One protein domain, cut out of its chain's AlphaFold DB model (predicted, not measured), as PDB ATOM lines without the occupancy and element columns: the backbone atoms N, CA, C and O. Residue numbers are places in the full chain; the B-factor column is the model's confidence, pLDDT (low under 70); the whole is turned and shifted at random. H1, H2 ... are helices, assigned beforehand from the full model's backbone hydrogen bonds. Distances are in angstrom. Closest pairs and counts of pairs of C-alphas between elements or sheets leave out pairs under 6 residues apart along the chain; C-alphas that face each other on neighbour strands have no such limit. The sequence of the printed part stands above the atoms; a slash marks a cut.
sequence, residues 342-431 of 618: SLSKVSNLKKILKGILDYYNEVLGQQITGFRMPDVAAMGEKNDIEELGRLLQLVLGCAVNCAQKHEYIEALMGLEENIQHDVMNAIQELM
ATOM      1  N   SER A 342     188.611 191.680 147.052       81.56
ATOM      2  CA  SER A 342     188.009 193.015 146.948       81.56
ATOM      3  C   SER A 342     189.039 194.149 147.048       81.56
ATOM      4  O   SER A 342     188.877 195.185 146.398       81.56
ATOM      5  N   LEU A 343     190.138 193.963 147.793       78.38
ATOM      6  CA  LEU A 343     191.224 194.953 147.877       78.38
ATOM      7  C   LEU A 343     191.911 195.190 146.522       78.38
ATOM      8  O   LEU A 343     192.273 196.327 146.200       78.38
ATOM      9  N   SER A 344     192.070 194.140 145.709       71.00
ATOM     10  CA  SER A 344     192.722 194.232 144.395       71.00
ATOM     11  C   SER A 344     191.933 195.120 143.422       71.00
ATOM     12  O   SER A 344     192.507 195.989 142.759       71.00
ATOM     13  N   LYS A 345     190.600 194.985 143.417       71.56
ATOM     14  CA  LYS A 345     189.679 195.778 142.590       71.56
ATOM     15  C   LYS A 345     189.776 197.259 142.943       71.56
ATOM     16  O   LYS A 345     189.984 198.090 142.060       71.56
ATOM     17  N   VAL A 346     189.730 197.587 144.235       74.00
ATOM     18  CA  VAL A 346     189.856 198.973 144.718       74.00
ATOM     19  C   VAL A 346     191.219 199.577 144.348       74.00
ATOM     20  O   VAL A 346     191.285 200.729 143.920       74.00
ATOM     21  N   SER A 347     192.311 198.813 144.464       72.31
ATOM     22  CA  SER A 347     193.659 199.271 144.084       72.31
ATOM     23  C   SER A 347     193.765 199.588 142.588       72.31
ATOM     24  O   SER A 347     194.266 200.649 142.207       72.31
ATOM     25  N   ASN A 348     193.234 198.713 141.733       78.12
ATOM     26  CA  ASN A 348     193.213 198.931 140.287       78.12
ATOM     27  C   ASN A 348     192.373 200.160 139.916       78.12
ATOM     28  O   ASN A 348     192.836 201.012 139.159       78.12
ATOM     29  N   LEU A 349     191.191 200.312 140.518       83.56
ATOM     30  CA  LEU A 349     190.325 201.473 140.302       83.56
ATOM     31  C   LEU A 349     190.989 202.785 140.748       83.56
ATOM     32  O   LEU A 349     190.897 203.783 140.035       83.56
ATOM     33  N   LYS A 350     191.735 202.788 141.864       82.00
ATOM     34  CA  LYS A 350     192.549 203.943 142.291       82.00
ATOM     35  C   LYS A 350     193.619 204.309 141.264       82.00
ATOM     36  O   LYS A 350     193.791 205.490 140.968       82.00
ATOM     37  N   LYS A 351     194.339 203.320 140.723       80.56
ATOM     38  CA  LYS A 351     195.378 203.548 139.702       80.56
ATOM     39  C   LYS A 351     194.784 204.098 138.408       80.56
ATOM     40  O   LYS A 351     195.335 205.049 137.863       80.56
ATOM     41  N   ILE A 352     193.656 203.543 137.958       86.12
ATOM     42  CA  ILE A 352     192.926 204.026 136.778       86.12
ATOM     43  C   ILE A 352     192.484 205.473 136.993       86.12
ATOM     44  O   ILE A 352     192.808 206.333 136.178       86.12
ATOM     45  N   LEU A 353     191.808 205.763 138.110       90.12
ATOM     46  CA  LEU A 353     191.346 207.113 138.421       90.12
ATOM     47  C   LEU A 353     192.513 208.105 138.469       90.12
ATOM     48  O   LEU A 353     192.431 209.170 137.867       90.12
ATOM     49  N   LYS A 354     193.619 207.742 139.128       87.12
ATOM     50  CA  LYS A 354     194.824 208.574 139.166       87.12
ATOM     51  C   LYS A 354     195.377 208.839 137.763       87.12
ATOM     52  O   LYS A 354     195.581 209.993 137.420       87.12
ATOM     53  N   GLY A 355     195.552 207.801 136.944       86.88
ATOM     54  CA  GLY A 355     196.056 207.952 135.576       86.88
ATOM     55  C   GLY A 355     195.167 208.843 134.703       86.88
ATOM     56  O   GLY A 355     195.677 209.630 133.911       86.88
ATOM     57  N   ILE A 356     193.844 208.778 134.887       90.94
ATOM     58  CA  ILE A 356     192.903 209.679 134.212       90.94
ATOM     59  C   ILE A 356     193.109 211.127 134.675       90.94
ATOM     60  O   ILE A 356     193.221 212.021 133.840       90.94
ATOM     61  N   LEU A 357     193.184 211.375 135.984       87.81
ATOM     62  CA  LEU A 357     193.377 212.725 136.526       87.81
ATOM     63  C   LEU A 357     194.730 213.330 136.123       87.81
ATOM     64  O   LEU A 357     194.795 214.517 135.799       87.81
ATOM     65  N   ASP A 358     195.789 212.522 136.103       88.06
ATOM     66  CA  ASP A 358     197.111 212.930 135.625       88.06
ATOM     67  C   ASP A 358     197.034 213.296 134.130       88.06
ATOM     68  O   ASP A 358     197.513 214.354 133.733       88.06
ATOM     69  N   TYR A 359     196.316 212.520 133.306       89.75
ATOM     70  CA  TYR A 359     196.101 212.837 131.887       89.75
ATOM     71  C   TYR A 359     195.351 214.164 131.667       89.75
ATOM     72  O   TYR A 359     195.751 214.965 130.819       89.75
ATOM     73  N   TYR A 360     194.296 214.443 132.443       87.50
ATOM     74  CA  TYR A 360     193.584 215.728 132.370       87.50
ATOM     75  C   TYR A 360     194.506 216.915 132.673       87.50
ATOM     76  O   TYR A 360     194.506 217.903 131.936       87.50
ATOM     77  N   ASN A 361     195.324 216.807 133.721       83.81
ATOM     78  CA  ASN A 361     196.201 217.896 134.139       83.81
ATOM     79  C   ASN A 361     197.426 218.055 133.227       83.81
ATOM     80  O   ASN A 361     197.748 219.170 132.825       83.81
ATOM     81  N   GLU A 362     198.116 216.960 132.911       89.19
ATOM     82  CA  GLU A 362     199.421 216.986 132.241       89.19
ATOM     83  C   GLU A 362     199.311 216.997 130.714       89.19
ATOM     84  O   GLU A 362     200.138 217.622 130.050       89.19
ATOM     85  N   VAL A 363     198.302 216.326 130.146       88.00
ATOM     86  CA  VAL A 363     198.147 216.193 128.688       88.00
ATOM     87  C   VAL A 363     197.096 217.153 128.147       88.00
ATOM     88  O   VAL A 363     197.353 217.845 127.163       88.00
ATOM     89  N   LEU A 364     195.918 217.213 128.774       83.88
ATOM     90  CA  LEU A 364     194.838 218.089 128.308       83.88
ATOM     91  C   LEU A 364     194.987 219.533 128.808       83.88
ATOM     92  O   LEU A 364     194.387 220.436 128.230       83.88
ATOM     93  N   GLY A 365     195.769 219.764 129.870       81.50
ATOM     94  CA  GLY A 365     195.897 221.077 130.507       81.50
ATOM     95  C   GLY A 365     194.578 221.592 131.094       81.50
ATOM     96  O   GLY A 365     194.393 222.801 131.230       81.50
ATOM     97  N   GLN A 366     193.645 220.688 131.407       81.38
ATOM     98  CA  GLN A 366     192.303 220.997 131.890       81.38
ATOM     99  C   GLN A 366     192.156 220.564 133.347       81.38
ATOM    100  O   GLN A 366     192.468 219.433 133.711       81.38
ATOM    101  N   GLN A 367     191.609 221.450 134.181       74.56
ATOM    102  CA  GLN A 367     191.179 221.080 135.525       74.56
ATOM    103  C   GLN A 367     189.702 220.701 135.507       74.56
ATOM    104  O   GLN A 367     188.849 221.507 135.138       74.56
ATOM    105  N   ILE A 368     189.399 219.488 135.964       78.69
ATOM    106  CA  ILE A 368     188.020 219.054 136.169       78.69
ATOM    107  C   ILE A 368     187.462 219.821 137.372       78.69
ATOM    108  O   ILE A 368     187.872 219.594 138.512       78.69
ATOM    109  N   THR A 369     186.525 220.734 137.125       73.00
ATOM    110  CA  THR A 369     185.879 221.544 138.166       73.00
ATOM    111  C   THR A 369     184.379 221.259 138.196       73.00
ATOM    112  O   THR A 369     183.754 221.070 137.161       73.00
ATOM    113  N   GLY A 370     183.791 221.159 139.393       70.25
ATOM    114  CA  GLY A 370     182.348 220.916 139.562       70.25
ATOM    115  C   GLY A 370     181.875 219.465 139.380       70.25
ATOM    116  O   GLY A 370     180.744 219.163 139.746       70.25
ATOM    117  N   PHE A 371     182.730 218.553 138.910       82.56
ATOM    118  CA  PHE A 371     182.422 217.123 138.809       82.56
ATOM    119  C   PHE A 371     182.619 216.396 140.150       82.56
ATOM    120  O   PHE A 371     183.663 216.534 140.797       82.56
ATOM    121  N   ARG A 372     181.645 215.575 140.572       82.56
ATOM    122  CA  ARG A 372     181.805 214.706 141.753       82.56
ATOM    123  C   ARG A 372     182.614 213.464 141.370       82.56
ATOM    124  O   ARG A 372     182.150 212.632 140.593       82.56
ATOM    125  N   MET A 373     183.794 213.355 141.979       85.88
ATOM    126  CA  MET A 373     184.750 212.269 141.758       85.88
ATOM    127  C   MET A 373     184.170 210.897 142.139       85.88
ATOM    128  O   MET A 373     183.460 210.817 143.146       85.88
ATOM    129  N   PRO A 374     184.482 209.835 141.369       88.94
ATOM    130  CA  PRO A 374     183.981 208.488 141.624       88.94
ATOM    131  C   PRO A 374     184.558 207.892 142.915       88.94
ATOM    132  O   PRO A 374     185.764 207.966 143.170       88.94
ATOM    133  N   ASP A 375     183.702 207.251 143.708       85.94
ATOM    134  CA  ASP A 375     184.090 206.519 144.913       85.94
ATOM    135  C   ASP A 375     184.600 205.112 144.562       85.94
ATOM    136  O   ASP A 375     183.853 204.148 144.384       85.94
ATOM    137  N   VAL A 376     185.925 204.993 144.488       84.88
ATOM    138  CA  VAL A 376     186.637 203.739 144.200       84.88
ATOM    139  C   VAL A 376     186.390 202.626 145.215       84.88
ATOM    140  O   VAL A 376     186.464 201.456 144.837       84.88
ATOM    141  N   ALA A 377     186.088 202.960 146.474       75.75
ATOM    142  CA  ALA A 377     185.775 201.958 147.487       75.75
ATOM    143  C   ALA A 377     184.365 201.403 147.257       75.75
ATOM    144  O   ALA A 377     184.187 200.189 147.206       75.75
ATOM    145  N   ALA A 378     183.380 202.271 147.001       77.81
ATOM    146  CA  ALA A 378     182.020 201.842 146.675       77.81
ATOM    147  C   ALA A 378     181.963 200.979 145.397       77.81
ATOM    148  O   ALA A 378     181.281 199.953 145.381       77.81
ATOM    149  N   MET A 379     182.734 201.334 144.362       81.31
ATOM    150  CA  MET A 379     182.844 200.539 143.132       81.31
ATOM    151  C   MET A 379     183.435 199.148 143.382       81.31
ATOM    152  O   MET A 379     182.849 198.150 142.971       81.31
ATOM    153  N   GLY A 380     184.589 199.070 144.055       72.94
ATOM    154  CA  GLY A 380     185.293 197.800 144.252       72.94
ATOM    155  C   GLY A 380     184.644 196.878 145.288       72.94
ATOM    156  O   GLY A 380     184.764 195.661 145.168       72.94
ATOM    157  N   GLU A 381     183.951 197.437 146.285       68.12
ATOM    158  CA  GLU A 381     183.361 196.673 147.393       68.12
ATOM    159  C   GLU A 381     181.882 196.327 147.177       68.12
ATOM    160  O   GLU A 381     181.441 195.254 147.581       68.12
ATOM    161  N   LYS A 382     181.094 197.225 146.569       74.56
ATOM    162  CA  LYS A 382     179.631 197.069 146.437       74.56
ATOM    163  C   LYS A 382     179.157 196.892 144.999       74.56
ATOM    164  O   LYS A 382     177.956 196.740 144.793       74.56
ATOM    165  N   ASN A 383     180.070 196.907 144.023       75.50
ATOM    166  CA  ASN A 383     179.740 196.952 142.596       75.50
ATOM    167  C   ASN A 383     178.747 198.086 142.276       75.50
ATOM    168  O   ASN A 383     177.779 197.888 141.541       75.50
ATOM    169  N   ASP A 384     178.959 199.263 142.875       83.25
ATOM    170  CA  ASP A 384     178.085 200.421 142.693       83.25
ATOM    171  C   ASP A 384     178.145 200.928 141.240       83.25
ATOM    172  O   ASP A 384     179.165 201.449 140.776       83.25
ATOM    173  N   ILE A 385     177.039 200.740 140.514       86.12
ATOM    174  CA  ILE A 385     176.926 201.047 139.084       86.12
ATOM    175  C   ILE A 385     176.932 202.564 138.844       86.12
ATOM    176  O   ILE A 385     177.427 203.009 137.809       86.12
ATOM    177  N   GLU A 386     176.433 203.373 139.785       87.25
ATOM    178  CA  GLU A 386     176.432 204.834 139.637       87.25
ATOM    179  C   GLU A 386     177.854 205.393 139.738       87.25
ATOM    180  O   GLU A 386     178.261 206.236 138.934       87.25
ATOM    181  N   GLU A 387     178.642 204.896 140.695       89.69
ATOM    182  CA  GLU A 387     180.045 205.294 140.849       89.69
ATOM    183  C   GLU A 387     180.906 204.791 139.676       89.69
ATOM    184  O   GLU A 387     181.771 205.525 139.186       89.69
ATOM    185  N   LEU A 388     180.605 203.601 139.137       88.44
ATOM    186  CA  LEU A 388     181.216 203.112 137.896       88.44
ATOM    187  C   LEU A 388     180.880 204.015 136.702       88.44
ATOM    188  O   LEU A 388     181.766 204.338 135.909       88.44
ATOM    189  N   GLY A 389     179.629 204.471 136.599       88.69
ATOM    190  CA  GLY A 389     179.193 205.421 135.576       88.69
ATOM    191  C   GLY A 389     180.010 206.715 135.591       88.69
ATOM    192  O   GLY A 389     180.459 207.171 134.541       88.69
ATOM    193  N   ARG A 390     180.308 207.258 136.779       90.94
ATOM    194  CA  ARG A 390     181.158 208.454 136.939       90.94
ATOM    195  C   ARG A 390     182.597 208.224 136.483       90.94
ATOM    196  O   ARG A 390     183.197 209.104 135.867       90.94
ATOM    197  N   LEU A 391     183.171 207.056 136.775       91.69
ATOM    198  CA  LEU A 391     184.513 206.719 136.297       91.69
ATOM    199  C   LEU A 391     184.540 206.613 134.765       91.69
ATOM    200  O   LEU A 391     185.435 207.166 134.126       91.69
ATOM    201  N   LEU A 392     183.540 205.953 134.173       92.94
ATOM    202  CA  LEU A 392     183.398 205.840 132.719       92.94
ATOM    203  C   LEU A 392     183.188 207.203 132.049       92.94
ATOM    204  O   LEU A 392     183.726 207.437 130.971       92.94
ATOM    205  N   GLN A 393     182.478 208.123 132.701       92.25
ATOM    206  CA  GLN A 393     182.308 209.495 132.229       92.25
ATOM    207  C   GLN A 393     183.656 210.220 132.112       92.25
ATOM    208  O   GLN A 393     183.938 210.819 131.077       92.25
ATOM    209  N   LEU A 394     184.547 210.090 133.101       91.31
ATOM    210  CA  LEU A 394     185.897 210.660 133.015       91.31
ATOM    211  C   LEU A 394     186.712 210.072 131.848       91.31
ATOM    212  O   LEU A 394     187.382 210.827 131.139       91.31
ATOM    213  N   VAL A 395     186.621 208.755 131.620       92.75
ATOM    214  CA  VAL A 395     187.263 208.068 130.479       92.75
ATOM    215  C   VAL A 395     186.718 208.583 129.148       92.75
ATOM    216  O   VAL A 395     187.488 208.880 128.234       92.75
ATOM    217  N   LEU A 396     185.397 208.732 129.045       91.69
ATOM    218  CA  LEU A 396     184.728 209.299 127.878       91.69
ATOM    219  C   LEU A 396     185.225 210.724 127.599       91.69
ATOM    220  O   LEU A 396     185.558 211.045 126.459       91.69
ATOM    221  N   GLY A 397     185.356 211.553 128.636       89.88
ATOM    222  CA  GLY A 397     185.911 212.898 128.511       89.88
ATOM    223  C   GLY A 397     187.370 212.916 128.029       89.88
ATOM    224  O   GLY A 397     187.725 213.764 127.209       89.88
ATOM    225  N   CYS A 398     188.200 211.941 128.426       90.50
ATOM    226  CA  CYS A 398     189.537 211.767 127.845       90.50
ATOM    227  C   CYS A 398     189.467 211.426 126.351       90.50
ATOM    228  O   CYS A 398     190.208 212.006 125.557       90.50
ATOM    229  N   ALA A 399     188.585 210.502 125.960       91.19
ATOM    230  CA  ALA A 399     188.464 210.033 124.580       91.19
ATOM    231  C   ALA A 399     188.057 211.154 123.611       91.19
ATOM    232  O   ALA A 399     188.608 211.253 122.517       91.19
ATOM    233  N   VAL A 400     187.150 212.047 124.021       90.81
ATOM    234  CA  VAL A 400     186.692 213.164 123.171       90.81
ATOM    235  C   VAL A 400     187.633 214.373 123.168       90.81
ATOM    236  O   VAL A 400     187.498 215.249 122.314       90.81
ATOM    237  N   ASN A 401     188.620 214.414 124.068       87.62
ATOM    238  CA  ASN A 401     189.619 215.487 124.143       87.62
ATOM    239  C   ASN A 401     191.039 215.052 123.733       87.62
ATOM    240  O   ASN A 401     191.936 215.889 123.674       87.62
ATOM    241  N   CYS A 402     191.273 213.775 123.416       88.69
ATOM    242  CA  CYS A 402     192.595 213.281 123.025       88.69
ATOM    243  C   CYS A 402     192.997 213.680 121.588       88.69
ATOM    244  O   CYS A 402     192.196 214.180 120.796       88.69
ATOM    245  N   ALA A 403     194.256 213.417 121.215       88.94
ATOM    246  CA  ALA A 403     194.771 213.708 119.872       88.94
ATOM    247  C   ALA A 403     193.998 212.975 118.754       88.94
ATOM    248  O   ALA A 403     193.801 213.524 117.670       88.94
ATOM    249  N   GLN A 404     193.509 211.763 119.039       91.56
ATOM    250  CA  GLN A 404     192.712 210.934 118.126       91.56
ATOM    251  C   GLN A 404     191.197 211.090 118.337       91.56
ATOM    252  O   GLN A 404     190.427 210.231 117.918       91.56
ATOM    253  N   LYS A 405     190.736 212.186 118.955       89.94
ATOM    254  CA  LYS A 405     189.314 212.386 119.293       89.94
ATOM    255  C   LYS A 405     188.338 212.162 118.136       89.94
ATOM    256  O   LYS A 405     187.217 211.733 118.370       89.94
ATOM    257  N   HIS A 406     188.755 212.423 116.897       89.88
ATOM    258  CA  HIS A 406     187.922 212.247 115.708       89.88
ATOM    259  C   HIS A 406     187.470 210.790 115.516       89.88
ATOM    260  O   HIS A 406     186.307 210.577 115.199       89.88
ATOM    261  N   GLU A 407     188.338 209.805 115.783       92.44
ATOM    262  CA  GLU A 407     188.002 208.374 115.671       92.44
ATOM    263  C   GLU A 407     186.926 207.980 116.696       92.44
ATOM    264  O   GLU A 407     185.956 207.295 116.374       92.44
ATOM    265  N   TYR A 408     187.062 208.470 117.931       92.00
ATOM    266  CA  TYR A 408     186.103 208.201 119.001       92.00
ATOM    267  C   TYR A 408     184.774 208.926 118.778       92.00
ATOM    268  O   TYR A 408     183.719 208.333 118.975       92.00
ATOM    269  N   ILE A 409     184.800 210.185 118.332       89.62
ATOM    270  CA  ILE A 409     183.586 210.949 118.026       89.62
ATOM    271  C   ILE A 409     182.821 210.300 116.864       89.62
ATOM    272  O   ILE A 409     181.603 210.167 116.946       89.62
ATOM    273  N   GLU A 410     183.513 209.838 115.819       90.69
ATOM    274  CA  GLU A 410     182.884 209.124 114.702       90.69
ATOM    275  C   GLU A 410     182.240 207.805 115.159       90.69
ATOM    276  O   GLU A 410     181.101 207.514 114.791       90.69
ATOM    277  N   ALA A 411     182.908 207.048 116.037       89.56
ATOM    278  CA  ALA A 411     182.333 205.843 116.633       89.56
ATOM    279  C   ALA A 411     181.089 206.147 117.489       89.56
ATOM    280  O   ALA A 411     180.092 205.426 117.404       89.56
ATOM    281  N   LEU A 412     181.108 207.232 118.273       89.06
ATOM    282  CA  LEU A 412     179.955 207.678 119.063       89.06
ATOM    283  C   LEU A 412     178.772 208.078 118.169       89.06
ATOM    284  O   LEU A 412     177.631 207.760 118.492       89.06
ATOM    285  N   MET A 413     179.035 208.699 117.016       86.38
ATOM    286  CA  MET A 413     178.012 209.039 116.019       86.38
ATOM    287  C   MET A 413     177.399 207.822 115.304       86.38
ATOM    288  O   MET A 413     176.381 207.961 114.627       86.38
ATOM    289  N   GLY A 414     177.990 206.632 115.444       88.12
ATOM    290  CA  GLY A 414     177.434 205.372 114.947       88.12
ATOM    291  C   GLY A 414     176.441 204.695 115.901       88.12
ATOM    292  O   GLY A 414     175.844 203.685 115.530       88.12
ATOM    293  N   LEU A 415     176.275 205.213 117.125       91.38
ATOM    294  CA  LEU A 415     175.367 204.660 118.137       91.38
ATOM    295  C   LEU A 415     173.901 205.050 117.874       91.38
ATOM    296  O   LEU A 415     173.622 205.943 117.080       91.38
ATOM    297  N   GLU A 416     172.949 204.411 118.557       92.62
ATOM    298  CA  GLU A 416     171.534 204.813 118.501       92.62
ATOM    299  C   GLU A 416     171.320 206.227 119.073       92.62
ATOM    300  O   GLU A 416     171.959 206.594 120.059       92.62
ATOM    301  N   GLU A 417     170.381 207.002 118.508       87.44
ATOM    302  CA  GLU A 417     170.117 208.406 118.895       87.44
ATOM    303  C   GLU A 417     169.919 208.599 120.406       87.44
ATOM    304  O   GLU A 417     170.423 209.562 120.983       87.44
ATOM    305  N   ASN A 418     169.232 207.659 121.061       87.06
ATOM    306  CA  ASN A 418     168.984 207.706 122.503       87.06
ATOM    307  C   ASN A 418     170.304 207.663 123.294       87.06
ATOM    308  O   ASN A 418     170.512 208.444 124.216       87.06
ATOM    309  N   ILE A 419     171.225 206.787 122.879       88.62
ATOM    310  CA  ILE A 419     172.535 206.604 123.515       88.62
ATOM    311  C   ILE A 419     173.441 207.799 123.210       88.62
ATOM    312  O   ILE A 419     174.152 208.272 124.094       88.62
ATOM    313  N   GLN A 420     173.400 208.323 121.981       87.12
ATOM    314  CA  GLN A 420     174.157 209.524 121.612       87.12
ATOM    315  C   GLN A 420     173.783 210.718 122.489       87.12
ATOM    316  O   GLN A 420     174.663 211.437 122.961       87.12
ATOM    317  N   HIS A 421     172.485 210.912 122.731       88.00
ATOM    318  CA  HIS A 421     171.987 211.980 123.589       88.00
ATOM    319  C   HIS A 421     172.516 211.847 125.026       88.00
ATOM    320  O   HIS A 421     173.010 212.824 125.592       88.00
ATOM    321  N   ASP A 422     172.490 210.641 125.597       87.81
ATOM    322  CA  ASP A 422     172.975 210.388 126.958       87.81
ATOM    323  C   ASP A 422     174.495 210.585 127.087       87.81
ATOM    324  O   ASP A 422     174.965 211.246 128.016       87.81
ATOM    325  N   VAL A 423     175.269 210.096 126.114       88.81
ATOM    326  CA  VAL A 423     176.725 210.304 126.032       88.81
ATOM    327  C   VAL A 423     177.061 211.792 125.901       88.81
ATOM    328  O   VAL A 423     177.990 212.280 126.545       88.81
ATOM    329  N   MET A 424     176.301 212.538 125.096       86.38
ATOM    330  CA  MET A 424     176.532 213.968 124.894       86.38
ATOM    331  C   MET A 424     176.230 214.781 126.159       86.38
ATOM    332  O   MET A 424     176.992 215.692 126.485       86.38
ATOM    333  N   ASN A 425     175.192 214.414 126.916       86.81
ATOM    334  CA  ASN A 425     174.917 215.005 128.228       86.81
ATOM    335  C   ASN A 425     176.056 214.728 129.220       86.81
ATOM    336  O   ASN A 425     176.492 215.639 129.925       86.81
ATOM    337  N   ALA A 426     176.589 213.502 129.226       86.75
ATOM    338  CA  ALA A 426     177.709 213.126 130.084       86.75
ATOM    339  C   ALA A 426     178.996 213.915 129.758       86.75
ATOM    340  O   ALA A 426     179.737 214.296 130.664       86.75
ATOM    341  N   ILE A 427     179.252 214.213 128.477       85.75
ATOM    342  CA  ILE A 427     180.366 215.079 128.054       85.75
ATOM    343  C   ILE A 427     180.112 216.535 128.463       85.75
ATOM    344  O   ILE A 427     181.016 217.196 128.969       85.75
ATOM    345  N   GLN A 428     178.892 217.048 128.280       83.00
ATOM    346  CA  GLN A 428     178.551 218.426 128.652       83.00
ATOM    347  C   GLN A 428     178.712 218.688 130.152       83.00
ATOM    348  O   GLN A 428     179.217 219.746 130.527       83.00
ATOM    349  N   GLU A 429     178.353 217.722 130.999       82.00
ATOM    350  CA  GLU A 429     178.553 217.798 132.451       82.00
ATOM    351  C   GLU A 429     180.043 217.918 132.839       82.00
ATOM    352  O   GLU A 429     180.363 218.512 133.867       82.00
ATOM    353  N   LEU A 430     180.967 217.430 132.000       78.38
ATOM    354  CA  LEU A 430     182.415 217.561 132.206       78.38
ATOM    355  C   LEU A 430     183.014 218.883 131.691       78.38
ATOM    356  O   LEU A 430     184.083 219.272 132.158       78.38
ATOM    357  N   MET A 431     182.376 219.571 130.734       69.50
ATOM    358  CA  MET A 431     182.985 220.676 129.964       69.50
ATOM    359  C   MET A 431     182.562 222.099 130.385       69.50
ATOM    360  O   MET A 431     182.816 223.065 129.662       69.50
TER     361      MET A 431
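Overview. This is residues 342 to 431 of the 618 residues of the protein "Protein Hook" of Araneus ventricosus (UniProt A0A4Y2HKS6). Look first for the long helix H1, which runs the same way as H3, the helix through the middle, while the short helix H2 packs on the beginnings of both. Beyond the other part of H3 the chain turns a corner into H4 and folds back as H5, whose residues 426 to 430 pack on H3 about perpendicular to it. The printed part has 90 residues with five named helices, in the order H1 H2 H3 H4 H5, and no named strand; the class is all helix. The whole is compact, with a radius of gyration of the C-alphas of 13.8 A and spans of 37 by 31 by 23 A.

Arrangement. Begin with the longest helix, H1, residues 342 to 362. With residues 353 to 360 alone it touches H3, residues 385 to 401, at a shallow tilt of 30 degrees, the same way; the closest C-alphas, of Ile 356 and Val 395, are 7.0 A apart. With residues 342 to 350 alone H1 touches H2, residues 376 to 382, where the closest C-alphas, of Val 346 and Gly 380, are 4.7 A apart; the two form a helical hairpin at a shallow tilt of 29 degrees, opposite ways. H2 and H3 form another helical hairpin, at a tilt of 37 degrees, only just steep, with the C-alphas of Met 379 and Glu 387 closest at 6.0 A. H3 is the hub, touching four helices. It touches H4, residues 405 to 413, only at the corner by their link, the C-alphas of Ala 399 and Lys 405 being closest at 5.8 A. It touches H5, residues 417 to 430, about perpendicular at 83 degrees; look for the closest C-alphas, of Gly 397 and Ile 427, 6.0 A apart. H4 and H5 are close but not clearly touching, with the C-alphas of Leu 412 and Gln 420 closest at 6.6 A. H1 is apart from H4 and H5. In H1, H2, H3 and H4 every O i to N i+4 pair is within hydrogen-bond range; in H5, 9 of 10 are.

Along the chain. Find C-alpha 342 at (188.009, 193.015, 146.948); from there H1 runs 30.4 A to C-alpha 362. H2 covers 9.9 A. H3 runs 24.3 A from C-alpha 385 at (176.926, 201.047, 139.084). H4 covers 12.2 A, and H5 runs 20.3 A to C-alpha 430 at (182.415, 217.561, 132.206).

Size, cuts and confidence. The two C-alphas farthest apart, of Leu 343 and Glu 417, are 38.3 A apart. The printed part has no cut. Follow residues 363 to 375 for the long link, H1 to H2; the other three links are tight. The mean pLDDT of the printed part is 85.0, and residues 381 and 431 are under 70.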